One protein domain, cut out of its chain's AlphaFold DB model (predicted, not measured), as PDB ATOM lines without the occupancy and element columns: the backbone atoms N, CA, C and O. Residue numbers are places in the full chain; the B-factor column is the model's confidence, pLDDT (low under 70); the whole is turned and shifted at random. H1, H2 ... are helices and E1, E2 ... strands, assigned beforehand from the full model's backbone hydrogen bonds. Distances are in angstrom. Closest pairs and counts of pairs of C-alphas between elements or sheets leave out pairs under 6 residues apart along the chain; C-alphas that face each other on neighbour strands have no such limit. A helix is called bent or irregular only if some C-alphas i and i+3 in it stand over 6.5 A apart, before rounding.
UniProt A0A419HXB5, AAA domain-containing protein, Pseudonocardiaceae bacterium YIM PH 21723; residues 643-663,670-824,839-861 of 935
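AT A GLANCE: This is residues 643 to 663, 670 to 824 and 839 to 861 of the 935 residues of the protein "AAA domain-containing protein" of Pseudonocardiaceae bacterium YIM PH 21723 (UniProt A0A419HXB5). A long helix, H5, lies in the middle of the body, with H2, H3 and H4 packed on it and H1 farther out, on H2 and H3. On the other side of H5 come a small three-stranded sheet and H7 and H8, then the hairpin of H10 and H11 at the far end. The printed part has 199 residues, mostly helix: H1 to H5, E1, H6 to H8, E2, E3 and H9 to H11 along the chain. The sheet, in the order E1, E3, E2, is antiparallel. The whole is compact, with a radius of gyration of the C-alphas of 17.3 A, and only just elongated, spanning 54 by 36 by 30 A.

HOW THE PARTS SIT: In the sheet, inner strand E3, residues 801 to 808, has E1, residues 751 to 753, and E2, residues 791 to 798, as neighbours. N 752 and O 806 of E1 and E3 are 3.0 A apart, within hydrogen-bond range; in the hairpin of E2 and E3, N 794 and O 805 are 2.8 A apart. H5, residues 730 to 749, is on one face, making two layers, a helix layer and a sheet, at a height over the sheet of 11.9 A, and runs across the strands at 65 degrees to E3 on the local plane. H6, residues 754 to 758, is on the same face. H5 is the hub. H4, residues 704 to 713, forms a helical hairpin with it, closest C-alphas Phe 711 and Gln 738, 5.7 A. H2, residues 673 to 679, touches H5 at Leu 679 and Tyr 737, C-alphas 5.4 A apart; H3, residues 688 to 697, at Arg 695 and Cys 747, 4.7 A; H7, residues 764 to 778, at Gln 778 and Ala 732, 4.9 A. H1, residues 643 to 662, touches H2 and H3, the latter at Ala 646 and Leu 694, 5.1 A. H10, residues 841 to 847, touches H7 and H8, residues 781 to 790, and forms a helical hairpin with H11, residues 850 to 861, which is only just irregular: C-alphas 857 and 860 are 6.6 A apart. H9, residues 821 to 824, touches no helix and is too short for an O i to N i+4 pair; every such pair is within range in H1 to H8, 2 of 3 in H10 and 6 of 8 in H11.

IN THESE COORDINATES: H1, 28.8 A long, begins at C-alpha 643 (169.125, 316.111, 343.780). H5 measures 28.6 A, E3 23.4 A, H7 21.4 A and E2 20.5 A. H11 ends at C-alpha 861 (175.329, 332.958, 384.288).

THE WHOLE: The farthest C-alphas, of Arg 663 and Met 861, are 59.5 A apart. Cuts leave gaps of 10.0 A between C-alphas 663 and 670 and 23.6 A between C-alphas 824 and 839. The links H4 to H5 and E3 to H9 are long. Mean pLDDT of the printed part is 77.2; 52 residues are under 70, among them 809 to 824 and 839 to 861.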
ATOM      1  N   TYR A 643     168.064 316.081 344.779       91.81
ATOM      2  CA  TYR A 643     169.125 316.111 343.780       91.81
ATOM      3  C   TYR A 643     168.705 316.892 342.528       91.81
ATOM      4  O   TYR A 643     169.438 317.774 342.088       91.81
ATOM      5  N   LEU A 644     167.513 316.623 341.986       93.25
ATOM      6  CA  LEU A 644     166.990 317.297 340.792       93.25
ATOM      7  C   LEU A 644     166.828 318.810 341.000       93.25
ATOM      8  O   LEU A 644     167.191 319.585 340.117       93.25
ATOM      9  N   VAL A 645     166.354 319.237 342.180       95.44
ATOM     10  CA  VAL A 645     166.291 320.663 342.555       95.44
ATOM     11  C   VAL A 645     167.688 321.285 342.536       95.44
ATOM     12  O   VAL A 645     167.877 322.345 341.937       95.44
ATOM     13  N   ALA A 646     168.677 320.633 343.155       95.69
ATOM     14  CA  ALA A 646     170.048 321.137 343.202       95.69
ATOM     15  C   ALA A 646     170.699 321.197 341.808       95.69
ATOM     16  O   ALA A 646     171.258 322.229 341.432       95.69
ATOM     17  N   ARG A 647     170.579 320.116 341.028       94.56
ATOM     18  CA  ARG A 647     171.090 320.001 339.655       94.56
ATOM     19  C   ARG A 647     170.531 321.103 338.767       94.56
ATOM     20  O   ARG A 647     171.294 321.862 338.180       94.56
ATOM     21  N   HIS A 648     169.208 321.220 338.696       95.44
ATOM     22  CA  HIS A 648     168.557 322.168 337.797       95.44
ATOM     23  C   HIS A 648     168.778 323.627 338.223       95.44
ATOM     24  O   HIS A 648     168.954 324.492 337.372       95.44
ATOM     25  N   THR A 649     168.906 323.900 339.530       95.50
ATOM     26  CA  THR A 649     169.322 325.229 340.015       95.50
ATOM     27  C   THR A 649     170.681 325.637 339.443       95.50
ATOM     28  O   THR A 649     170.821 326.742 338.921       95.50
ATOM     29  N   TRP A 650     171.686 324.755 339.508       93.75
ATOM     30  CA  TRP A 650     173.006 325.054 338.951       93.75
ATOM     31  C   TRP A 650     172.996 325.150 337.427       93.75
ATOM     32  O   TRP A 650     173.680 326.019 336.891       93.75
ATOM     33  N   LEU A 651     172.190 324.338 336.735       92.06
ATOM     34  CA  LEU A 651     172.033 324.429 335.280       92.06
ATOM     35  C   LEU A 651     171.531 325.807 334.839       92.06
ATOM     36  O   LEU A 651     172.141 326.410 333.957       92.06
ATOM     37  N   ILE A 652     170.502 326.350 335.500       92.19
ATOM     38  CA  ILE A 652     169.989 327.696 335.198       92.19
ATOM     39  C   ILE A 652     171.072 328.755 335.450       92.19
ATOM     40  O   ILE A 652     171.285 329.641 334.624       92.19
ATOM     41  N   VAL A 653     171.808 328.666 336.564       92.12
ATOM     42  CA  VAL A 653     172.897 329.616 336.864       92.12
ATOM     43  C   VAL A 653     174.008 329.545 335.805       92.12
ATOM     44  O   VAL A 653     174.492 330.583 335.348       92.12
ATOM     45  N   GLU A 654     174.403 328.340 335.384       89.88
ATOM     46  CA  GLU A 654     175.391 328.134 334.317       89.88
ATOM     47  C   GLU A 654     174.900 328.685 332.970       89.88
ATOM     48  O   GLU A 654     175.676 329.292 332.222       89.88
ATOM     49  N   GLU A 655     173.611 328.543 332.666       88.69
ATOM     50  CA  GLU A 655     173.006 329.109 331.469       88.69
ATOM     51  C   GLU A 655     173.008 330.642 331.482       88.69
ATOM     52  O   GLU A 655     173.453 331.254 330.504       88.69
ATOM     53  N   ILE A 656     172.608 331.270 332.593       89.69
ATOM     54  CA  ILE A 656     172.655 332.731 332.756       89.69
ATOM     55  C   ILE A 656     174.087 333.236 332.536       89.69
ATOM     56  O   ILE A 656     174.304 334.169 331.756       89.69
ATOM     57  N   GLN A 657     175.084 332.583 333.146       87.06
ATOM     58  CA  GLN A 657     176.497 332.937 332.987       87.06
ATOM     59  C   GLN A 657     176.962 332.818 331.526       87.06
ATOM     60  O   GLN A 657     177.658 333.701 331.009       87.06
ATOM     61  N   ARG A 658     176.579 331.738 330.833       85.19
ATOM     62  CA  ARG A 658     176.915 331.487 329.422       85.19
ATOM     63  C   ARG A 658     176.305 332.544 328.496       85.19
ATOM     64  O   ARG A 658     176.989 333.068 327.609       85.19
ATOM     65  N   VAL A 659     175.037 332.897 328.707       84.19
ATOM     66  CA  VAL A 659     174.335 333.941 327.941       84.19
ATOM     67  C   VAL A 659     174.933 335.320 328.225       84.19
ATOM     68  O   VAL A 659     175.134 336.110 327.302       84.19
ATOM     69  N   GLN A 660     175.289 335.616 329.474       78.25
ATOM     70  CA  GLN A 660     175.907 336.890 329.839       78.25
ATOM     71  C   GLN A 660     177.305 337.047 329.228       78.25
ATOM     72  O   GLN A 660     177.620 338.097 328.671       78.25
ATOM     73  N   SER A 661     178.114 335.986 329.252       75.44
ATOM     74  CA  SER A 661     179.478 335.986 328.700       75.44
ATOM     75  C   SER A 661     179.510 336.166 327.174       75.44
ATOM     76  O   SER A 661     180.513 336.617 326.624       75.44
ATOM     77  N   SER A 662     178.415 335.835 326.480       72.94
ATOM     78  CA  SER A 662     178.279 335.972 325.022       72.94
ATOM     79  C   SER A 662     177.658 337.303 324.569       72.94
ATOM     80  O   SER A 662     177.727 337.638 323.383       72.94
ATOM     81  N   ARG A 663     177.097 338.107 325.485       68.75
ATOM     82  CA  ARG A 663     176.523 339.429 325.179       68.75
ATOM     83  C   ARG A 663     177.577 340.544 325.280       68.75
ATOM     84  O   ARG A 663     178.392 340.605 326.193       68.75
ATOM     85  N   PRO A 670     171.755 340.624 333.951       77.25
ATOM     86  CA  PRO A 670     171.462 339.200 333.772       77.25
ATOM     87  C   PRO A 670     169.954 338.949 333.906       77.25
ATOM     88  O   PRO A 670     169.319 339.499 334.800       77.25
ATOM     89  N   ASP A 671     169.388 338.162 332.989       83.25
ATOM     90  CA  ASP A 671     167.983 337.752 333.059       83.25
ATOM     91  C   ASP A 671     167.888 336.533 333.972       83.25
ATOM     92  O   ASP A 671     168.302 335.439 333.595       83.25
ATOM     93  N   ASP A 672     167.404 336.742 335.190       88.06
ATOM     94  CA  ASP A 672     167.238 335.722 336.219       88.06
ATOM     95  C   ASP A 672     165.767 335.331 336.422       88.06
ATOM     96  O   ASP A 672     165.419 334.725 337.435       88.06
ATOM     97  N   SER A 673     164.891 335.641 335.458       88.56
ATOM     98  CA  SER A 673     163.437 335.456 335.573       88.56
ATOM     99  C   SER A 673     163.033 334.026 335.951       88.56
ATOM    100  O   SER A 673     162.136 333.826 336.778       88.56
ATOM    101  N   GLU A 674     163.691 333.023 335.367       89.56
ATOM    102  CA  GLU A 674     163.440 331.607 335.649       89.56
ATOM    103  C   GLU A 674     163.953 331.199 337.036       89.56
ATOM    104  O   GLU A 674     163.202 330.640 337.842       89.56
ATOM    105  N   LEU A 675     165.194 331.575 337.365       92.38
ATOM    106  CA  LEU A 675     165.808 331.316 338.667       92.38
ATOM    107  C   LEU A 675     164.985 331.941 339.803       92.38
ATOM    108  O   LEU A 675     164.645 331.269 340.778       92.38
ATOM    109  N   CYS A 676     164.592 333.206 339.644       91.88
ATOM    110  CA  CYS A 676     163.720 333.914 340.570       91.88
ATOM    111  C   CYS A 676     162.346 333.236 340.667       91.88
ATOM    112  O   CYS A 676     161.807 333.080 341.765       91.88
ATOM    113  N   THR A 677     161.773 332.769 339.552       92.19
ATOM    114  CA  THR A 677     160.489 332.050 339.549       92.19
ATOM    115  C   THR A 677     160.534 330.783 340.402       92.19
ATOM    116  O   THR A 677     159.620 330.568 341.205       92.19
ATOM    117  N   LEU A 678     161.588 329.973 340.272       93.12
ATOM    118  CA  LEU A 678     161.720 328.701 340.984       93.12
ATOM    119  C   LEU A 678     162.163 328.873 342.442       93.12
ATOM    120  O   LEU A 678     161.645 328.175 343.314       93.12
ATOM    121  N   LEU A 679     163.062 329.820 342.731       94.88
ATOM    122  CA  LEU A 679     163.673 330.003 344.054       94.88
ATOM    123  C   LEU A 679     162.973 331.044 344.945       94.88
ATOM    124  O   LEU A 679     163.483 331.367 346.012       94.88
ATOM    125  N   SER A 680     161.805 331.559 344.551       93.25
ATOM    126  CA  SER A 680     161.022 332.527 345.345       93.25
ATOM    127  C   SER A 680     159.931 331.909 346.232       93.25
ATOM    128  O   SER A 680     159.260 332.630 346.975       93.25
ATOM    129  N   ALA A 681     159.649 330.607 346.118       90.12
ATOM    130  CA  ALA A 681     158.481 329.995 346.768       90.12
ATOM    131  C   ALA A 681     158.794 329.309 348.111       90.12
ATOM    132  O   ALA A 681     157.969 329.377 349.036       90.12
ATOM    133  N   ALA A 682     159.973 328.688 348.222       90.56
ATOM    134  CA  ALA A 682     160.461 327.976 349.403       90.56
ATOM    135  C   ALA A 682     161.976 328.178 349.606       90.56
ATOM    136  O   ALA A 682     162.708 328.471 348.662       90.56
ATOM    137  N   SER A 683     162.443 328.023 350.849       92.25
ATOM    138  CA  SER A 683     163.868 328.107 351.204       92.25
ATOM    139  C   SER A 683     164.594 326.815 350.827       92.25
ATOM    140  O   SER A 683     164.143 325.736 351.207       92.25
ATOM    141  N   LEU A 684     165.750 326.909 350.164       93.06
ATOM    142  CA  LEU A 684     166.653 325.784 349.878       93.06
ATOM    143  C   LEU A 684     167.091 325.069 351.162       93.06
ATOM    144  O   LEU A 684     167.284 323.856 351.164       93.06
ATOM    145  N   CYS A 685     167.155 325.792 352.284       87.75
ATOM    146  CA  CYS A 685     167.499 325.224 353.582       87.75
ATOM    147  C   CYS A 685     166.351 324.463 354.258       87.75
ATOM    148  O   CYS A 685     166.595 323.802 355.264       87.75
ATOM    149  N   SER A 686     165.122 324.485 353.719       82.81
ATOM    150  CA  SER A 686     164.028 323.639 354.226       82.81
ATOM    151  C   SER A 686     164.377 322.145 354.170       82.81
ATOM    152  O   SER A 686     163.811 321.355 354.925       82.81
ATOM    153  N   ARG A 687     165.306 321.740 353.287       82.62
ATOM    154  CA  ARG A 687     165.817 320.365 353.188       82.62
ATOM    155  C   ARG A 687     167.337 320.361 353.108       82.62
ATOM    156  O   ARG A 687     167.913 320.760 352.101       82.62
ATOM    157  N   ARG A 688     167.990 319.836 354.147       83.56
ATOM    158  CA  ARG A 688     169.459 319.802 354.254       83.56
ATOM    159  C   ARG A 688     170.142 319.150 353.045       83.56
ATOM    160  O   ARG A 688     171.107 319.704 352.532       83.56
ATOM    161  N   LYS A 689     169.601 318.036 352.543       86.06
ATOM    162  CA  LYS A 689     170.171 317.300 351.404       86.06
ATOM    163  C   LYS A 689     170.208 318.106 350.100       86.06
ATOM    164  O   LYS A 689     171.120 317.903 349.309       86.06
ATOM    165  N   VAL A 690     169.295 319.065 349.896       91.94
ATOM    166  CA  VAL A 690     169.370 319.992 348.748       91.94
ATOM    167  C   VAL A 690     170.649 320.824 348.830       91.94
ATOM    168  O   VAL A 690     171.375 320.934 347.849       91.94
ATOM    169  N   VAL A 691     170.963 321.366 350.011       91.44
ATOM    170  CA  VAL A 691     172.185 322.154 350.232       91.44
ATOM    171  C   VAL A 691     173.438 321.285 350.111       91.44
ATOM    172  O   VAL A 691     174.420 321.723 349.516       91.44
ATOM    173  N   ASP A 692     173.403 320.049 350.616       88.56
ATOM    174  CA  ASP A 692     174.514 319.102 350.469       88.56
ATOM    175  C   ASP A 692     174.818 318.838 348.979       88.56
ATOM    176  O   ASP A 692     175.961 318.998 348.549       88.56
ATOM    177  N   PHE A 693     173.797 318.561 348.155       91.62
ATOM    178  CA  PHE A 693     173.971 318.394 346.707       91.62
ATOM    179  C   PHE A 693     174.421 319.677 346.003       91.62
ATOM    180  O   PHE A 693     175.292 319.621 345.137       91.62
ATOM    181  N   LEU A 694     173.886 320.844 346.383       93.31
ATOM    182  CA  LEU A 694     174.333 322.130 345.838       93.31
ATOM    183  C   LEU A 694     175.827 322.364 346.097       93.31
ATOM    184  O   LEU A 694     176.518 322.859 345.209       93.31
ATOM    185  N   ARG A 695     176.340 321.981 347.274       90.56
ATOM    186  CA  ARG A 695     177.774 322.056 347.600       90.56
ATOM    187  C   ARG A 695     178.615 321.084 346.785       90.56
ATOM    188  O   ARG A 695     179.719 321.441 346.387       90.56
ATOM    189  N   GLU A 696     178.133 319.862 346.573       89.12
ATOM    190  CA  GLU A 696     178.862 318.866 345.781       89.12
ATOM    191  C   GLU A 696     178.959 319.244 344.300       89.12
ATOM    192  O   GLU A 696     179.999 319.006 343.682       89.12
ATOM    193  N   LEU A 697     177.891 319.832 343.753       89.88
ATOM    194  CA  LEU A 697     177.785 320.248 342.354       89.88
ATOM    195  C   LEU A 697     178.464 321.598 342.067       89.88
ATOM    196  O   LEU A 697     178.744 321.904 340.908       89.88
ATOM    197  N   ALA A 698     178.760 322.396 343.097       87.81
ATOM    198  CA  ALA A 698     179.443 323.675 342.936       87.81
ATOM    199  C   ALA A 698     180.859 323.482 342.357       87.81
ATOM    200  O   ALA A 698     181.684 322.723 342.879       87.81
ATOM    201  N   ARG A 699     181.169 324.196 341.270       78.06
ATOM    202  CA  ARG A 699     182.506 324.178 340.649       78.06
ATOM    203  C   ARG A 699     183.454 325.097 341.418       78.06
ATOM    204  O   ARG A 699     182.991 326.115 341.882       78.06
ATOM    205  N   PRO A 700     184.767 324.852 341.517       64.12
ATOM    206  CA  PRO A 700     185.671 325.725 342.283       64.12
ATOM    207  C   PRO A 700     185.792 327.165 341.744       64.12
ATOM    208  O   PRO A 700     185.935 328.096 342.529       64.12
ATOM    209  N   ASP A 701     185.684 327.345 340.423       64.31
ATOM    210  CA  ASP A 701     185.983 328.609 339.723       64.31
ATOM    211  C   ASP A 701     184.729 329.319 339.151       64.31
ATOM    212  O   ASP A 701     184.827 330.089 338.196       64.31
ATOM    213  N   GLY A 702     183.522 329.030 339.659       69.06
ATOM    214  CA  GLY A 702     182.261 329.381 338.984       69.06
ATOM    215  C   GLY A 702     181.426 330.495 339.630       69.06
ATOM    216  O   GLY A 702     181.331 330.590 340.839       69.06
ATOM    217  N   ASN A 703     180.756 331.314 338.812       81.06
ATOM    218  CA  ASN A 703     179.515 332.067 339.096       81.06
ATOM    219  C   ASN A 703     179.446 333.037 340.305       81.06
ATOM    220  O   ASN A 703     178.409 333.670 340.491       81.06
ATOM    221  N   THR A 704     180.506 333.222 341.100       87.19
ATOM    222  CA  THR A 704     180.488 334.090 342.296       87.19
ATOM    223  C   THR A 704     180.094 335.533 341.978       87.19
ATOM    224  O   THR A 704     179.247 336.101 342.661       87.19
ATOM    225  N   GLU A 705     180.673 336.135 340.935       87.62
ATOM    226  CA  GLU A 705     180.363 337.521 340.552       87.62
ATOM    227  C   GLU A 705     178.913 337.683 340.080       87.62
ATOM    228  O   GLU A 705     178.250 338.650 340.460       87.62
ATOM    229  N   LEU A 706     178.403 336.719 339.303       89.81
ATOM    230  CA  LEU A 706     177.008 336.684 338.867       89.81
ATOM    231  C   LEU A 706     176.073 336.600 340.074       89.81
ATOM    232  O   LEU A 706     175.197 337.446 340.229       89.81
ATOM    233  N   LEU A 707     176.292 335.622 340.955       92.19
ATOM    234  CA  LEU A 707     175.462 335.417 342.138       92.19
ATOM    235  C   LEU A 707     175.515 336.616 343.100       92.19
ATOM    236  O   LEU A 707     174.489 336.965 343.677       92.19
ATOM    237  N   LEU A 708     176.662 337.295 343.238       91.44
ATOM    238  CA  LEU A 708     176.773 338.544 344.004       91.44
ATOM    239  C   LEU A 708     175.958 339.676 343.373       91.44
ATOM    240  O   LEU A 708     175.301 340.436 344.085       91.44
ATOM    241  N   GLY A 709     175.987 339.793 342.042       89.62
ATOM    242  CA  GLY A 709     175.172 340.758 341.306       89.62
ATOM    243  C   GLY A 709     173.674 340.512 341.494       89.62
ATOM    244  O   GLY A 709     172.937 341.444 341.824       89.62
ATOM    245  N   LEU A 710     173.241 339.254 341.363       91.62
ATOM    246  CA  LEU A 710     171.855 338.842 341.594       91.62
ATOM    247  C   LEU A 710     171.440 339.079 343.048       91.62
ATOM    248  O   LEU A 710     170.403 339.677 343.304       91.62
ATOM    249  N   PHE A 711     172.277 338.712 344.021       92.50
ATOM    250  CA  PHE A 711     171.976 338.894 345.444       92.50
ATOM    251  C   PHE A 711     171.695 340.361 345.803       92.50
ATOM    252  O   PHE A 711     170.769 340.661 346.559       92.50
ATOM    253  N   ARG A 712     172.479 341.286 345.236       89.75
ATOM    254  CA  ARG A 712     172.345 342.729 345.483       89.75
ATOM    255  C   ARG A 712     171.119 343.351 344.810       89.75
ATOM    256  O   ARG A 712     170.677 344.402 345.258       89.75
ATOM    257  N   THR A 713     170.574 342.707 343.778       88.75
ATOM    258  CA  THR A 713     169.377 343.147 343.034       88.75
ATOM    259  C   THR A 713     168.131 342.310 343.357       88.75
ATOM    260  O   THR A 713     167.035 342.616 342.905       88.75
ATOM    261  N   ALA A 714     168.249 341.297 344.221       87.56
ATOM    262  CA  ALA A 714     167.181 340.343 344.534       87.56
ATOM    263  C   ALA A 714     165.915 340.965 345.156       87.56
ATOM    264  O   ALA A 714     164.848 340.351 345.127       87.56
ATOM    265  N   LEU A 715     166.028 342.163 345.741       86.25
ATOM    266  CA  LEU A 715     164.900 342.904 346.318       86.25
ATOM    267  C   LEU A 715     164.215 343.850 345.319       86.25
ATOM    268  O   LEU A 715     163.199 344.454 345.671       86.25
ATOM    269  N   ASP A 716     164.742 343.971 344.099       85.25
ATOM    270  CA  ASP A 716     164.148 344.784 343.042       85.25
ATOM    271  C   ASP A 716     162.847 344.148 342.511       85.25
ATOM    272  O   ASP A 716     162.497 342.996 342.797       85.25
ATOM    273  N   GLU A 717     162.074 344.916 341.742       76.81
ATOM    274  CA  GLU A 717     160.809 344.441 341.181       76.81
ATOM    275  C   GLU A 717     161.054 343.422 340.057       76.81
ATOM    276  O   GLU A 717     161.658 343.736 339.033       76.81
ATOM    277  N   HIS A 718     160.538 342.204 340.238       78.12
ATOM    278  CA  HIS A 718     160.625 341.127 339.252       78.12
ATOM    279  C   HIS A 718     159.294 340.957 338.500       78.12
ATOM    280  O   HIS A 718     158.221 341.142 339.092       78.12
ATOM    281  N   PRO A 719     159.323 340.564 337.213       75.19
ATOM    282  CA  PRO A 719     158.111 340.354 336.434       75.19
ATOM    283  C   PRO A 719     157.222 339.249 337.038       75.19
ATOM    284  O   PRO A 719     157.709 338.268 337.609       75.19
ATOM    285  N   PRO A 720     155.889 339.375 336.922       70.81
ATOM    286  CA  PRO A 720     154.974 338.390 337.473       70.81
ATOM    287  C   PRO A 720     155.056 337.066 336.701       70.81
ATOM    288  O   PRO A 720     154.800 337.024 335.503       70.81
ATOM    289  N   SER A 721     155.310 335.971 337.419       79.94
ATOM    290  CA  SER A 721     155.253 334.611 336.866       79.94
ATOM    291  C   SER A 721     153.855 333.982 336.997       79.94
ATOM    292  O   SER A 721     153.130 334.227 337.980       79.94
ATOM    293  N   SER A 722     153.490 333.170 335.998       83.12
ATOM    294  CA  SER A 722     152.314 332.286 335.984       83.12
ATOM    295  C   SER A 722     152.479 331.099 336.940       83.12
ATOM    296  O   SER A 722     151.488 330.633 337.505       83.12
ATOM    297  N   TYR A 723     153.718 330.666 337.196       88.62
ATOM    298  CA  TYR A 723     154.038 329.611 338.152       88.62
ATOM    299  C   TYR A 723     153.890 330.127 339.593       88.62
ATOM    300  O   TYR A 723     154.643 330.982 340.077       88.62
ATOM    301  N   ARG A 724     152.850 329.643 340.282       84.88
ATOM    302  CA  ARG A 724     152.478 330.049 341.649       84.88
ATOM    303  C   ARG A 724     152.061 328.827 342.475       84.88
ATOM    304  O   ARG A 724     150.872 328.674 342.768       84.88
ATOM    305  N   PRO A 725     153.021 327.970 342.866       85.94
ATOM    306  CA  PRO A 725     152.735 326.736 343.599       85.94
ATOM    307  C   PRO A 725     152.135 327.015 344.985       85.94
ATOM    308  O   PRO A 725     151.252 326.296 345.443       85.94
ATOM    309  N   VAL A 726     152.567 328.105 345.630       85.88
ATOM    310  CA  VAL A 726     152.058 328.588 346.921       85.88
ATOM    311  C   VAL A 726     151.824 330.095 346.837       85.88
ATOM    312  O   VAL A 726     152.574 330.826 346.188       85.88
ATOM    313  N   ARG A 727     150.781 330.594 347.513       84.00
ATOM    314  CA  ARG A 727     150.540 332.039 347.619       84.00
ATOM    315  C   ARG A 727     151.588 332.678 348.533       84.00
ATOM    316  O   ARG A 727     151.623 332.404 349.729       84.00
ATOM    317  N   ARG A 728     152.405 333.568 347.970       85.75
ATOM    318  CA  ARG A 728     153.385 334.394 348.688       85.75
ATOM    319  C   ARG A 728     153.182 335.861 348.331       85.75
ATOM    320  O   ARG A 728     152.796 336.176 347.203       85.75
ATOM    321  N   THR A 729     153.425 336.751 349.288       89.25
ATOM    322  CA  THR A 729     153.484 338.191 349.016       89.25
ATOM    323  C   THR A 729     154.741 338.502 348.191       89.25
ATOM    324  O   THR A 729     155.703 337.733 348.250       89.25
ATOM    325  N   PRO A 730     154.779 339.615 347.437       88.69
ATOM    326  CA  PRO A 730     155.991 340.028 346.726       88.69
ATOM    327  C   PRO A 730     157.208 340.160 347.653       88.69
ATOM    328  O   PRO A 730     158.282 339.671 347.325       88.69
ATOM    329  N   VAL A 731     157.006 340.715 348.854       90.75
ATOM    330  CA  VAL A 731     158.054 340.854 349.880       90.75
ATOM    331  C   VAL A 731     158.585 339.490 350.323       90.75
ATOM    332  O   VAL A 731     159.795 339.304 350.410       90.75
ATOM    333  N   ALA A 732     157.699 338.515 350.548       90.06
ATOM    334  CA  ALA A 732     158.129 337.177 350.935       90.06
ATOM    335  C   ALA A 732     158.902 336.466 349.821       90.06
ATOM    336  O   ALA A 732     159.892 335.801 350.104       90.06
ATOM    337  N   ARG A 733     158.490 336.642 348.560       91.44
ATOM    338  CA  ARG A 733     159.207 336.094 347.401       91.44
ATOM    339  C   ARG A 733     160.624 336.646 347.303       91.44
ATOM    340  O   ARG A 733     161.561 335.862 347.232       91.44
ATOM    341  N   ALA A 734     160.769 337.968 347.373       91.75
ATOM    342  CA  ALA A 734     162.066 338.634 347.315       91.75
ATOM    343  C   ALA A 734     162.983 338.213 348.478       91.75
ATOM    344  O   ALA A 734     164.151 337.902 348.268       91.75
ATOM    345  N   ALA A 735     162.441 338.116 349.698       93.25
ATOM    346  CA  ALA A 735     163.189 337.661 350.870       93.25
ATOM    347  C   ALA A 735     163.670 336.200 350.747       93.25
ATOM    348  O   ALA A 735     164.819 335.907 351.070       93.25
ATOM    349  N   ILE A 736     162.809 335.289 350.274       94.06
ATOM    350  CA  ILE A 736     163.161 333.877 350.046       94.06
ATOM    351  C   ILE A 736     164.188 333.754 348.913       94.06
ATOM    352  O   ILE A 736     165.151 333.002 349.034       94.06
ATOM    353  N   TYR A 737     164.016 334.513 347.832       95.38
ATOM    354  CA  TYR A 737     164.950 334.499 346.714       95.38
ATOM    355  C   TYR A 737     166.338 334.995 347.130       95.38
ATOM    356  O   TYR A 737     167.338 334.320 346.892       95.38
ATOM    357  N   GLN A 738     166.397 336.125 347.839       94.62
ATOM    358  CA  GLN A 738     167.643 336.684 348.350       94.62
ATOM    359  C   GLN A 738     168.359 335.719 349.310       94.62
ATOM    360  O   GLN A 738     169.574 335.542 349.207       94.62
ATOM    361  N   SER A 739     167.631 335.059 350.220       94.62
ATOM    362  CA  SER A 739     168.241 334.085 351.135       94.62
ATOM    363  C   SER A 739     168.754 332.842 350.398       94.62
ATOM    364  O   SER A 739     169.845 332.360 350.697       94.62
ATOM    365  N   ASN A 740     168.040 332.371 349.373       96.25
ATOM    366  CA  ASN A 740     168.482 331.264 348.524       96.25
ATOM    367  C   ASN A 740     169.745 331.612 347.720       96.25
ATOM    368  O   ASN A 740     170.666 330.798 347.655       96.25
ATOM    369  N   LEU A 741     169.847 332.829 347.176       95.56
ATOM    370  CA  LEU A 741     171.059 333.306 346.500       95.56
ATOM    371  C   LEU A 741     172.268 333.361 347.447       95.56
ATOM    372  O   LEU A 741     173.371 332.989 347.049       95.56
ATOM    373  N   MET A 742     172.071 333.753 348.712       94.25
ATOM    374  CA  MET A 742     173.129 333.677 349.728       94.25
ATOM    375  C   MET A 742     173.603 332.233 349.934       94.25
ATOM    376  O   MET A 742     174.803 331.982 350.005       94.25
ATOM    377  N   VAL A 743     172.683 331.269 350.015       93.75
ATOM    378  CA  VAL A 743     173.037 329.849 350.176       93.75
ATOM    379  C   VAL A 743     173.840 329.345 348.975       93.75
ATOM    380  O   VAL A 743     174.851 328.671 349.170       93.75
ATOM    381  N   LEU A 744     173.458 329.715 347.748       94.50
ATOM    382  CA  LEU A 744     174.214 329.379 346.535       94.50
ATOM    383  C   LEU A 744     175.624 329.986 346.547       94.50
ATOM    384  O   LEU A 744     176.594 329.280 346.269       94.50
ATOM    385  N   LEU A 745     175.758 331.256 346.949       92.81
ATOM    386  CA  LEU A 745     177.058 331.912 347.135       92.81
ATOM    387  C   LEU A 745     177.938 331.157 348.130       92.81
ATOM    388  O   LEU A 745     179.112 330.921 347.864       92.81
ATOM    389  N   LEU A 746     177.374 330.732 349.259       91.50
ATOM    390  CA  LEU A 746     178.120 329.986 350.267       91.50
ATOM    391  C   LEU A 746     178.515 328.579 349.803       91.50
ATOM    392  O   LEU A 746     179.596 328.107 350.159       91.50
ATOM    393  N   CYS A 747     177.681 327.915 348.995       90.81
ATOM    394  CA  CYS A 747     178.039 326.641 348.365       90.81
ATOM    395  C   CYS A 747     179.242 326.804 347.427       90.81
ATOM    396  O   CYS A 747     180.105 325.931 347.374       90.81
ATOM    397  N   GLN A 748     179.317 327.951 346.750       88.50
ATOM    398  CA  GLN A 748     180.350 328.305 345.785       88.50
ATOM    399  C   GLN A 748     181.675 328.728 346.446       88.50
ATOM    400  O   GLN A 748     182.739 328.216 346.102       88.50
ATOM    401  N   THR A 749     181.637 329.650 347.414       85.88
ATOM    402  CA  THR A 749     182.846 330.254 348.005       85.88
ATOM    403  C   THR A 749     183.314 329.578 349.293       85.88
ATOM    404  O   THR A 749     184.388 329.911 349.798       85.88
ATOM    405  N   LYS A 750     182.532 328.638 349.847       82.94
ATOM    406  CA  LYS A 750     182.677 328.002 351.178       82.94
ATOM    407  C   LYS A 750     182.495 328.955 352.362       82.94
ATOM    408  O   LYS A 750     181.927 328.562 353.381       82.94
ATOM    409  N   SER A 751     182.971 330.189 352.240       87.69
ATOM    410  CA  SER A 751     182.727 331.274 353.181       87.69
ATOM    411  C   SER A 751     182.743 332.628 352.481       87.69
ATOM    412  O   SER A 751     183.460 332.801 351.497       87.69
ATOM    413  N   ILE A 752     181.999 333.598 353.003       89.56
ATOM    414  CA  ILE A 752     182.012 334.986 352.522       89.56
ATOM    415  C   ILE A 752     181.873 335.949 353.699       89.56
ATOM    416  O   ILE A 752     181.266 335.599 354.711       89.56
ATOM    417  N   THR A 753     182.452 337.144 353.602       89.69
ATOM    418  CA  THR A 753     182.201 338.199 354.590       89.69
ATOM    419  C   THR A 753     180.934 338.974 354.236       89.69
ATOM    420  O   THR A 753     180.567 339.087 353.063       89.69
ATOM    421  N   VAL A 754     180.245 339.523 355.234       86.81
ATOM    422  CA  VAL A 754     179.076 340.376 354.992       86.81
ATOM    423  C   VAL A 754     179.489 341.657 354.264       86.81
ATOM    424  O   VAL A 754     178.737 342.134 353.415       86.81
ATOM    425  N   SER A 755     180.699 342.171 354.509       86.50
ATOM    426  CA  SER A 755     181.252 343.283 353.730       86.50
ATOM    427  C   SER A 755     181.372 342.962 352.241       86.50
ATOM    428  O   SER A 755     180.928 343.760 351.418       86.50
ATOM    429  N   ASP A 756     181.899 341.793 351.875       86.38
ATOM    430  CA  ASP A 756     182.010 341.387 350.467       86.38
ATOM    431  C   ASP A 756     180.626 341.141 349.844       86.38
ATOM    432  O   ASP A 756     180.368 341.511 348.694       86.38
ATOM    433  N   LEU A 757     179.701 340.574 350.623       87.19
ATOM    434  CA  LEU A 757     178.325 340.315 350.204       87.19
ATOM    435  C   LEU A 757     177.578 341.623 349.874       87.19
ATOM    436  O   LEU A 757     176.991 341.759 348.797       87.19
ATOM    437  N   LEU A 758     177.651 342.613 350.770       83.62
ATOM    438  CA  LEU A 758     176.869 343.854 350.710       83.62
ATOM    439  C   LEU A 758     177.614 345.057 350.106       83.62
ATOM    440  O   LEU A 758     176.985 346.077 349.838       83.62
ATOM    441  N   GLY A 759     178.921 344.953 349.860       82.31
ATOM    442  CA  GLY A 759     179.730 346.041 349.300       82.31
ATOM    443  C   GLY A 759     180.185 347.079 350.334       82.31
ATOM    444  O   GLY A 759     180.100 348.273 350.065       82.31
ATOM    445  N   TYR A 760     180.686 346.623 351.488       76.12
ATOM    446  CA  TYR A 760     181.228 347.439 352.591       76.12
ATOM    447  C   TYR A 760     180.243 348.484 353.159       76.12
ATOM    448  O   TYR A 760     180.469 349.692 353.038       76.12
ATOM    449  N   PRO A 761     179.137 348.050 353.796       75.56
ATOM    450  CA  PRO A 761     178.209 348.968 354.449       75.56
ATOM    451  C   PRO A 761     178.850 349.640 355.682       75.56
ATOM    452  O   PRO A 761     179.693 349.033 356.341       75.56
ATOM    453  N   PRO A 762     178.426 350.865 356.050       65.00
ATOM    454  CA  PRO A 762     178.998 351.613 357.178       65.00
ATOM    455  C   PRO A 762     178.763 350.965 358.558       65.00
ATOM    456  O   PRO A 762     179.552 351.187 359.475       65.00
ATOM    457  N   GLU A 763     177.700 350.162 358.705       75.31
ATOM    458  CA  GLU A 763     177.384 349.386 359.913       75.31
ATOM    459  C   GLU A 763     177.043 347.935 359.537       75.31
ATOM    460  O   GLU A 763     175.877 347.576 359.327       75.31
ATOM    461  N   VAL A 764     178.068 347.087 359.424       78.44
ATOM    462  CA  VAL A 764     177.939 345.687 358.975       78.44
ATOM    463  C   VAL A 764     176.961 344.889 359.846       78.44
ATOM    464  O   VAL A 764     176.061 344.235 359.317       78.44
ATOM    465  N   GLY A 765     177.089 344.985 361.176       72.69
ATOM    466  CA  GLY A 765     176.252 344.247 362.130       72.69
ATOM    467  C   GLY A 765     174.765 344.602 362.037       72.69
ATOM    468  O   GLY A 765     173.929 343.712 361.889       72.69
ATOM    469  N   ASN A 766     174.433 345.897 362.040       72.50
ATOM    470  CA  ASN A 766     173.044 346.359 361.931       72.50
ATOM    471  C   ASN A 766     172.439 346.040 360.559       72.50
ATOM    472  O   ASN A 766     171.283 345.629 360.469       72.50
ATOM    473  N   THR A 767     173.218 346.183 359.484       80.69
ATOM    474  CA  THR A 767     172.743 345.871 358.127       80.69
ATOM    475  C   THR A 767     172.430 344.379 357.979       80.69
ATOM    476  O   THR A 767     171.375 344.023 357.450       80.69
ATOM    477  N   TRP A 768     173.289 343.504 358.517       84.75
ATOM    478  CA  TRP A 768     173.019 342.067 358.594       84.75
ATOM    479  C   TRP A 768     171.773 341.762 359.428       84.75
ATOM    480  O   TRP A 768     170.893 341.040 358.962       84.75
ATOM    481  N   ALA A 769     171.656 342.343 360.626       78.25
ATOM    482  CA  ALA A 769     170.531 342.100 361.524       78.25
ATOM    483  C   ALA A 769     169.184 342.482 360.888       78.25
ATOM    484  O   ALA A 769     168.221 341.724 360.995       78.25
ATOM    485  N   HIS A 770     169.109 343.611 360.172       82.12
ATOM    486  CA  HIS A 770     167.898 344.010 359.447       82.12
ATOM    487  C   HIS A 770     167.523 343.018 358.339       82.12
ATOM    488  O   HIS A 770     166.351 342.666 358.197       82.12
ATOM    489  N   MET A 771     168.505 342.542 357.574       87.62
ATOM    490  CA  MET A 771     168.285 341.560 356.511       87.62
ATOM    491  C   MET A 771     167.864 340.196 357.075       87.62
ATOM    492  O   MET A 771     166.888 339.603 356.616       87.62
ATOM    493  N   ALA A 772     168.533 339.727 358.128       86.44
ATOM    494  CA  ALA A 772     168.187 338.486 358.808       86.44
ATOM    495  C   ALA A 772     166.795 338.562 359.463       86.44
ATOM    496  O   ALA A 772     166.037 337.597 359.390       86.44
ATOM    497  N   ALA A 773     166.409 339.712 360.028       83.62
ATOM    498  CA  ALA A 773     165.064 339.942 360.560       83.62
ATOM    499  C   ALA A 773     163.992 339.963 359.455       83.62
ATOM    500  O   ALA A 773     162.900 339.419 359.641       83.62
ATOM    501  N   LEU A 774     164.299 340.536 358.282       88.62
ATOM    502  CA  LEU A 774     163.427 340.440 357.111       88.62
ATOM    503  C   LEU A 774     163.196 338.968 356.753       88.62
ATOM    504  O   LEU A 774     162.044 338.545 356.656       88.62
ATOM    505  N   TRP A 775     164.257 338.170 356.631       91.69
ATOM    506  CA  TRP A 775     164.133 336.743 356.335       91.69
ATOM    507  C   TRP A 775     163.365 335.995 357.425       91.69
ATOM    508  O   TRP A 775     162.446 335.254 357.098       91.69
ATOM    509  N   GLN A 776     163.641 336.245 358.705       85.44
ATOM    510  CA  GLN A 776     162.906 335.639 359.817       85.44
ATOM    511  C   GLN A 776     161.402 335.922 359.741       85.44
ATOM    512  O   GLN A 776     160.585 335.051 360.028       85.44
ATOM    513  N   SER A 777     161.029 337.142 359.348       85.50
ATOM    514  CA  SER A 777     159.624 337.544 359.254       85.50
ATOM    515  C   SER A 777     158.894 336.950 358.045       85.50
ATOM    516  O   SER A 777     157.672 336.801 358.086       85.50
ATOM    517  N   GLN A 778     159.615 336.650 356.958       90.25
ATOM    518  CA  GLN A 778     159.021 336.275 355.672       90.25
ATOM    519  C   GLN A 778     159.200 334.797 355.295       90.25
ATOM    520  O   GLN A 778     158.375 334.248 354.559       90.25
ATOM    521  N   VAL A 779     160.267 334.148 355.765       83.75
ATOM    522  CA  VAL A 779     160.569 332.744 355.477       83.75
ATOM    523  C   VAL A 779     159.722 331.850 356.399       83.75
ATOM    524  O   VAL A 779     159.697 332.067 357.610       83.75
ATOM    525  N   PRO A 780     159.019 330.833 355.867       76.12
ATOM    526  CA  PRO A 780     158.261 329.875 356.676       76.12
ATOM    527  C   PRO A 780     159.114 329.180 357.749       76.12
ATOM    528  O   PRO A 780     160.314 328.998 357.566       76.12
ATOM    529  N   GLY A 781     158.496 328.755 358.856       62.31
ATOM    530  CA  GLY A 781     159.222 328.291 360.048       62.31
ATOM    531  C   GLY A 781     160.157 327.089 359.842       62.31
ATOM    532  O   GLY A 781     161.205 327.020 360.477       62.31
ATOM    533  N   ASP A 782     159.818 326.166 358.942       66.12
ATOM    534  CA  ASP A 782     160.682 325.056 358.520       66.12
ATOM    535  C   ASP A 782     161.900 325.546 357.720       66.12
ATOM    536  O   ASP A 782     163.027 325.127 357.982       66.12
ATOM    537  N   GLY A 783     161.691 326.493 356.804       72.88
ATOM    538  CA  GLY A 783     162.758 327.124 356.025       72.88
ATOM    539  C   GLY A 783     163.677 328.030 356.845       72.88
ATOM    540  O   GLY A 783     164.881 328.047 356.597       72.88
ATOM    541  N   TRP A 784     163.134 328.754 357.830       79.50
ATOM    542  CA  TRP A 784     163.914 329.592 358.745       79.50
ATOM    543  C   TRP A 784     164.771 328.739 359.678       79.50
ATOM    544  O   TRP A 784     165.979 328.948 359.760       79.50
ATOM    545  N   GLY A 785     164.171 327.730 360.322       69.38
ATOM    546  CA  GLY A 785     164.916 326.799 361.172       69.38
ATOM    547  C   GLY A 785     166.037 326.104 360.399       69.38
ATOM    548  O   GLY A 785     167.167 326.037 360.874       69.38
ATOM    549  N   GLY A 786     165.755 325.661 359.171       76.31
ATOM    550  CA  GLY A 786     166.765 325.095 358.283       76.31
ATOM    551  C   GLY A 786     167.909 326.062 357.967       76.31
ATOM    552  O   GLY A 786     169.071 325.672 358.050       76.31
ATOM    553  N   LEU A 787     167.603 327.324 357.641       82.88
ATOM    554  CA  LEU A 787     168.603 328.351 357.318       82.88
ATOM    555  C   LEU A 787     169.560 328.590 358.490       82.88
ATOM    556  O   LEU A 787     170.776 328.522 358.322       82.88
ATOM    557  N   VAL A 788     168.997 328.788 359.681       80.06
ATOM    558  CA  VAL A 788     169.734 329.030 360.928       80.06
ATOM    559  C   VAL A 788     170.626 327.845 361.314       80.06
ATOM    560  O   VAL A 788     171.714 328.043 361.844       80.06
ATOM    561  N   HIS A 789     170.195 326.611 361.041       74.00
ATOM    562  CA  HIS A 789     170.996 325.409 361.305       74.00
ATOM    563  C   HIS A 789     172.053 325.108 360.237       74.00
ATOM    564  O   HIS A 789     172.962 324.321 360.492       74.00
ATOM    565  N   THR A 790     171.915 325.683 359.042       82.06
ATOM    566  CA  THR A 790     172.792 325.402 357.897       82.06
ATOM    567  C   THR A 790     173.914 326.429 357.767       82.06
ATOM    568  O   THR A 790     175.012 326.091 357.324       82.06
ATOM    569  N   VAL A 791     173.637 327.689 358.110       85.31
ATOM    570  CA  VAL A 791     174.551 328.812 357.904       85.31
ATOM    571  C   VAL A 791     175.086 329.303 359.244       85.31
ATOM    572  O   VAL A 791     174.354 329.843 360.071       85.31
ATOM    573  N   ASP A 792     176.395 329.171 359.412       82.69
ATOM    574  CA  ASP A 792     177.128 329.681 360.557       82.69
ATOM    575  C   ASP A 792     177.547 331.138 360.328       82.69
ATOM    576  O   ASP A 792     178.051 331.499 359.260       82.69
ATOM    577  N   VAL A 793     177.383 331.966 361.364       82.06
ATOM    578  CA  VAL A 793     177.759 333.387 361.366       82.06
ATOM    579  C   VAL A 793     178.810 333.636 362.451       82.06
ATOM    580  O   VAL A 793     178.516 333.590 363.655       82.06
ATOM    581  N   HIS A 794     180.044 333.925 362.036       78.94
ATOM    582  CA  HIS A 794     181.199 334.156 362.909       78.94
ATOM    583  C   HIS A 794     181.679 335.606 362.847       78.94
ATOM    584  O   HIS A 794     181.876 336.147 361.767       78.94
ATOM    585  N   ARG A 795     181.944 336.231 363.998       74.19
ATOM    586  CA  ARG A 795     182.553 337.568 364.038       74.19
ATOM    587  C   ARG A 795     184.045 337.479 363.721       74.19
ATOM    588  O   ARG A 795     184.737 336.627 364.274       74.19
ATOM    589  N   ILE A 796     184.539 338.371 362.869       78.19
ATOM    590  CA  ILE A 796     185.961 338.495 362.546       78.19
ATOM    591  C   ILE A 796     186.407 339.961 362.659       78.19
ATOM    592  O   ILE A 796     185.651 340.861 362.295       78.19
ATOM    593  N   PRO A 797     187.619 340.237 363.164       72.12
ATOM    594  CA  PRO A 797     188.166 341.590 363.149       72.12
ATOM    595  C   PRO A 797     188.549 341.998 361.716       72.12
ATOM    596  O   PRO A 797     189.267 341.258 361.041       72.12
ATOM    597  N   HIS A 798     188.112 343.178 361.258       59.47
ATOM    598  CA  HIS A 798     188.483 343.745 359.958       59.47
ATOM    599  C   HIS A 798     188.937 345.207 360.109       59.47
ATOM    600  O   HIS A 798     188.116 346.100 360.280       59.47
ATOM    601  N   THR A 799     190.251 345.447 359.993       57.16
ATOM    602  CA  THR A 799     190.954 346.757 360.044       57.16
ATOM    603  C   THR A 799     190.519 347.725 361.161       57.16
ATOM    604  O   THR A 799     191.274 347.862 362.116       57.16
ATOM    605  N   ASP A 800     189.327 348.335 361.095       55.16
ATOM    606  CA  ASP A 800     188.786 349.290 362.082       55.16
ATOM    607  C   ASP A 800     187.384 348.936 362.650       55.16
ATOM    608  O   ASP A 800     186.962 349.540 363.640       55.16
ATOM    609  N   GLN A 801     186.684 347.924 362.114       62.91
ATOM    610  CA  GLN A 801     185.356 347.463 362.569       62.91
ATOM    611  C   GLN A 801     185.272 345.921 362.664       62.91
ATOM    612  O   GLN A 801     186.138 345.195 362.176       62.91
ATOM    613  N   MET A 802     184.240 345.400 363.339       69.25
ATOM    614  CA  MET A 802     183.941 343.962 363.354       69.25
ATOM    615  C   MET A 802     183.109 343.594 362.121       69.25
ATOM    616  O   MET A 802     182.083 344.216 361.864       69.25
ATOM    617  N   ASP A 803     183.527 342.562 361.393       80.00
ATOM    618  CA  ASP A 803     182.799 341.994 360.255       80.00
ATOM    619  C   ASP A 803     182.233 340.612 360.628       80.00
ATOM    620  O   ASP A 803     182.560 340.033 361.670       80.00
ATOM    621  N   LEU A 804     181.362 340.073 359.783       84.38
ATOM    622  CA  LEU A 804     180.723 338.776 359.936       84.38
ATOM    623  C   LEU A 804     181.146 337.866 358.781       84.38
ATOM    624  O   LEU A 804     180.923 338.172 357.615       84.38
ATOM    625  N   ARG A 805     181.736 336.719 359.105       87.44
ATOM    626  CA  ARG A 805     182.018 335.626 358.179       87.44
ATOM    627  C   ARG A 805     180.869 334.629 358.207       87.44
ATOM    628  O   ARG A 805     180.568 334.058 359.252       87.44
ATOM    629  N   LEU A 806     180.284 334.404 357.043       89.62
ATOM    630  CA  LEU A 806     179.254 333.410 356.790       89.62
ATOM    631  C   LEU A 806     179.903 332.142 356.227       89.62
ATOM    632  O   LEU A 806     180.784 332.238 355.370       89.62
ATOM    633  N   SER A 807     179.477 330.964 356.673       87.62
ATOM    634  CA  SER A 807     179.933 329.666 356.147       87.62
ATOM    635  C   SER A 807     178.866 328.584 356.300       87.62
ATOM    636  O   SER A 807     178.015 328.691 357.175       87.62
ATOM    637  N   ILE A 808     178.917 327.520 355.491       83.94
ATOM    638  CA  ILE A 808     178.030 326.355 355.675       83.94
ATOM    639  C   ILE A 808     178.711 325.330 356.585       83.94
ATOM    640  O   ILE A 808     179.694 324.694 356.179       83.94
ATOM    641  N   GLY A 809     178.153 325.112 357.771       65.25
ATOM    642  CA  GLY A 809     178.672 324.189 358.775       65.25
ATOM    643  C   GLY A 809     177.589 323.747 359.754       65.25
ATOM    644  O   GLY A 809     176.527 324.353 359.850       65.25
ATOM    645  N   ALA A 810     177.829 322.623 360.437       50.28
ATOM    646  CA  ALA A 810     177.012 322.263 361.586       50.28
ATOM    647  C   ALA A 810     177.388 323.209 362.723       50.28
ATOM    648  O   ALA A 810     178.570 323.279 363.072       50.28
ATOM    649  N   THR A 811     176.388 323.883 363.287       43.66
ATOM    650  CA  THR A 811     176.532 324.849 364.373       43.66
ATOM    651  C   THR A 811     177.400 324.251 365.478       43.66
ATOM    652  O   THR A 811     176.947 323.426 366.273       43.66
ATOM    653  N   ARG A 812     178.687 324.616 365.518       40.28
ATOM    654  CA  ARG A 812     179.538 324.275 366.658       40.28
ATOM    655  C   ARG A 812     179.035 325.091 367.840       40.28
ATOM    656  O   ARG A 812     178.721 326.276 367.689       40.28
ATOM    657  N   SER A 813     178.976 324.467 369.016       36.84
ATOM    658  CA  SER A 813     178.860 325.205 370.273       36.84
ATOM    659  C   SER A 813     179.845 326.376 370.225       36.84
ATOM    660  O   SER A 813     181.002 326.159 369.854       36.84
ATOM    661  N   PRO A 814     179.398 327.615 370.492       39.31
ATOM    662  CA  PRO A 814     180.276 328.765 370.375       39.31
ATOM    663  C   PRO A 814     181.459 328.575 371.324       39.31
ATOM    664  O   PRO A 814     181.271 328.127 372.457       39.31
ATOM    665  N   GLU A 815     182.665 328.917 370.869       34.19
ATOM    666  CA  GLU A 815     183.781 329.089 371.795       34.19
ATOM    667  C   GLU A 815     183.369 330.140 372.841       34.19
ATOM    668  O   GLU A 815     182.759 331.158 372.476       34.19
ATOM    669  N   PRO A 816     183.624 329.896 374.139       34.38
ATOM    670  CA  PRO A 816     183.458 330.918 375.159       34.38
ATOM    671  C   PRO A 816     184.205 332.179 374.721       34.38
ATOM    672  O   PRO A 816     185.349 332.104 374.279       34.38
ATOM    673  N   ILE A 817     183.561 333.343 374.811       39.41
ATOM    674  CA  ILE A 817     184.280 334.603 374.628       39.41
ATOM    675  C   ILE A 817     185.204 334.739 375.842       39.41
ATOM    676  O   ILE A 817     184.729 335.017 376.942       39.41
ATOM    677  N   ASP A 818     186.505 334.525 375.640       32.81
ATOM    678  CA  ASP A 818     187.523 334.598 376.698       32.81
ATOM    679  C   ASP A 818     187.675 336.013 377.291       32.81
ATOM    680  O   ASP A 818     188.182 336.165 378.403       32.81
ATOM    681  N   ASP A 819     187.222 337.051 376.575       37.00
ATOM    682  CA  ASP A 819     187.342 338.446 377.000       37.00
ATOM    683  C   ASP A 819     186.144 339.314 376.568       37.00
ATOM    684  O   ASP A 819     186.063 339.827 375.444       37.00
ATOM    685  N   LEU A 820     185.214 339.519 377.506       35.62
ATOM    686  CA  LEU A 820     184.072 340.426 377.354       35.62
ATOM    687  C   LEU A 820     184.509 341.891 377.155       35.62
ATOM    688  O   LEU A 820     183.753 342.662 376.575       35.62
ATOM    689  N   SER A 821     185.714 342.299 377.580       35.53
ATOM    690  CA  SER A 821     186.167 343.702 377.542       35.53
ATOM    691  C   SER A 821     186.334 344.263 376.123       35.53
ATOM    692  O   SER A 821     186.217 345.471 375.911       35.53
ATOM    693  N   SER A 822     186.543 343.385 375.137       35.78
ATOM    694  CA  SER A 822     186.600 343.735 373.714       35.78
ATOM    695  C   SER A 822     185.219 344.046 373.116       35.78
ATOM    696  O   SER A 822     185.120 344.863 372.201       35.78
ATOM    697  N   TYR A 823     184.157 343.455 373.677       37.69
ATOM    698  CA  TYR A 823     182.761 343.646 373.270       37.69
ATOM    699  C   TYR A 823     182.227 345.020 373.707       37.69
ATOM    700  O   TYR A 823     181.514 345.685 372.963       37.69
ATOM    701  N   TRP A 824     182.636 345.483 374.892       35.00
ATOM    702  CA  TRP A 824     182.179 346.743 375.491       35.00
ATOM    703  C   TRP A 824     182.848 347.999 374.919       35.00
ATOM    704  O   TRP A 824     182.343 349.101 375.110       35.00
ATOM    705  N   PHE A 839     162.915 333.188 371.810       41.69
ATOM    706  CA  PHE A 839     163.770 332.790 370.680       41.69
ATOM    707  C   PHE A 839     164.550 331.509 371.015       41.69
ATOM    708  O   PHE A 839     164.917 331.290 372.173       41.69
ATOM    709  N   ARG A 840     164.838 330.660 370.016       44.53
ATOM    710  CA  ARG A 840     165.714 329.491 370.203       44.53
ATOM    711  C   ARG A 840     167.180 329.924 370.153       44.53
ATOM    712  O   ARG A 840     167.534 330.886 369.482       44.53
ATOM    713  N   GLN A 841     168.059 329.174 370.819       49.50
ATOM    714  CA  GLN A 841     169.487 329.504 370.940       49.50
ATOM    715  C   GLN A 841     170.203 329.712 369.587       49.50
ATOM    716  O   GLN A 841     171.109 330.540 369.494       49.50
ATOM    717  N   ALA A 842     169.780 328.983 368.553       46.66
ATOM    718  CA  ALA A 842     170.323 329.090 367.204       46.66
ATOM    719  C   ALA A 842     169.872 330.383 366.488       46.66
ATOM    720  O   ALA A 842     170.676 331.008 365.801       46.66
ATOM    721  N   ASP A 843     168.640 330.862 366.726       53.94
ATOM    722  CA  ASP A 843     168.126 332.110 366.129       53.94
ATOM    723  C   ASP A 843     169.002 333.307 366.524       53.94
ATOM    724  O   ASP A 843     169.308 334.176 365.710       53.94
ATOM    725  N   PHE A 844     169.476 333.318 367.772       58.66
ATOM    726  CA  PHE A 844     170.377 334.348 368.282       58.66
ATOM    727  C   PHE A 844     171.735 334.367 367.569       58.66
ATOM    728  O   PHE A 844     172.254 335.439 367.263       58.66
ATOM    729  N   GLN A 845     172.298 333.191 367.267       59.47
ATOM    730  CA  GLN A 845     173.579 333.077 366.555       59.47
ATOM    731  C   GLN A 845     173.507 333.597 365.133       59.47
ATOM    732  O   GLN A 845     174.504 334.113 364.638       59.47
ATOM    733  N   PHE A 846     172.356 333.438 364.491       64.00
ATOM    734  CA  PHE A 846     172.169 333.855 363.116       64.00
ATOM    735  C   PHE A 846     171.822 335.347 363.019       64.00
ATOM    736  O   PHE A 846     172.404 336.058 362.205       64.00
ATOM    737  N   LEU A 847     170.937 335.852 363.890       65.94
ATOM    738  CA  LEU A 847     170.528 337.263 363.900       65.94
ATOM    739  C   LEU A 847     171.657 338.214 364.330       65.94
ATOM    740  O   LEU A 847     171.716 339.333 363.827       65.94
ATOM    741  N   ARG A 848     172.530 337.790 365.263       62.81
ATOM    742  CA  ARG A 848     173.667 338.576 365.801       62.81
ATOM    743  C   ARG A 848     173.318 340.016 366.200       62.81
ATOM    744  O   ARG A 848     174.134 340.924 366.060       62.81
ATOM    745  N   HIS A 849     172.112 340.233 366.726       57.53
ATOM    746  CA  HIS A 849     171.688 341.553 367.184       57.53
ATOM    747  C   HIS A 849     172.421 341.929 368.493       57.53
ATOM    748  O   HIS A 849     172.354 341.146 369.448       57.53
ATOM    749  N   PRO A 850     173.041 343.123 368.611       50.88
ATOM    750  CA  PRO A 850     173.893 343.497 369.751       50.88
ATOM    751  C   PRO A 850     173.262 343.284 371.138       50.88
ATOM    752  O   PRO A 850     173.873 342.675 372.016       50.88
ATOM    753  N   ILE A 851     172.003 343.710 371.311       49.09
ATOM    754  CA  ILE A 851     171.226 343.571 372.564       49.09
ATOM    755  C   ILE A 851     170.910 342.102 372.894       49.09
ATOM    756  O   ILE A 851     170.863 341.700 374.054       49.09
ATOM    757  N   VAL A 852     170.672 341.288 371.870       51.09
ATOM    758  CA  VAL A 852     170.187 339.917 372.022       51.09
ATOM    759  C   VAL A 852     171.344 338.959 372.316       51.09
ATOM    760  O   VAL A 852     171.210 338.075 373.162       51.09
ATOM    761  N   ASP A 853     172.505 339.191 371.696       51.03
ATOM    762  CA  ASP A 853     173.764 338.533 372.062       51.03
ATOM    763  C   ASP A 853     174.140 338.862 373.523       51.03
ATOM    764  O   ASP A 853     174.475 337.952 374.283       51.03
ATOM    765  N   ALA A 854     173.997 340.123 373.961       49.62
ATOM    766  CA  ALA A 854     174.255 340.524 375.351       49.62
ATOM    767  C   ALA A 854     173.349 339.787 376.358       49.62
ATOM    768  O   ALA A 854     173.833 339.260 377.362       49.62
ATOM    769  N   LEU A 855     172.049 339.670 376.061       49.34
ATOM    770  CA  LEU A 855     171.117 338.877 376.868       49.34
ATOM    771  C   LEU A 855     171.507 337.394 376.878       49.34
ATOM    772  O   LEU A 855     171.559 336.782 377.941       49.34
ATOM    773  N   ARG A 856     171.855 336.806 375.732       48.84
ATOM    774  CA  ARG A 856     172.222 335.387 375.637       48.84
ATOM    775  C   ARG A 856     173.489 335.034 376.409       48.84
ATOM    776  O   ARG A 856     173.521 333.986 377.043       48.84
ATOM    777  N   HIS A 857     174.514 335.880 376.381       48.97
ATOM    778  CA  HIS A 857     175.741 335.646 377.147       48.97
ATOM    779  C   HIS A 857     175.538 335.806 378.663       48.97
ATOM    780  O   HIS A 857     176.334 335.282 379.436       48.97
ATOM    781  N   SER A 858     174.437 336.435 379.090       47.75
ATOM    782  CA  SER A 858     174.035 336.497 380.500       47.75
ATOM    783  C   SER A 858     173.237 335.270 380.981       47.75
ATOM    784  O   SER A 858     173.255 334.968 382.171       47.75
ATOM    785  N   ILE A 859     172.591 334.511 380.078       45.34
ATOM    786  CA  ILE A 859     171.722 333.363 380.421       45.34
ATOM    787  C   ILE A 859     172.474 332.203 381.100       45.34
ATOM    788  O   ILE A 859     172.003 331.759 382.143       45.34
ATOM    789  N   PRO A 860     173.648 331.736 380.623       41.12
ATOM    790  CA  PRO A 860     174.414 330.697 381.318       41.12
ATOM    791  C   PRO A 860     174.813 331.109 382.738       41.12
ATOM    792  O   PRO A 860     174.867 330.274 383.631       41.12
ATOM    793  N   MET A 861     175.036 332.407 382.964       42.47
ATOM    794  CA  MET A 861     175.329 332.958 384.288       42.47
ATOM    795  C   MET A 861     174.106 332.881 385.224       42.47
ATOM    796  O   MET A 861     174.260 332.681 386.423       42.47
TER     797      MET A 861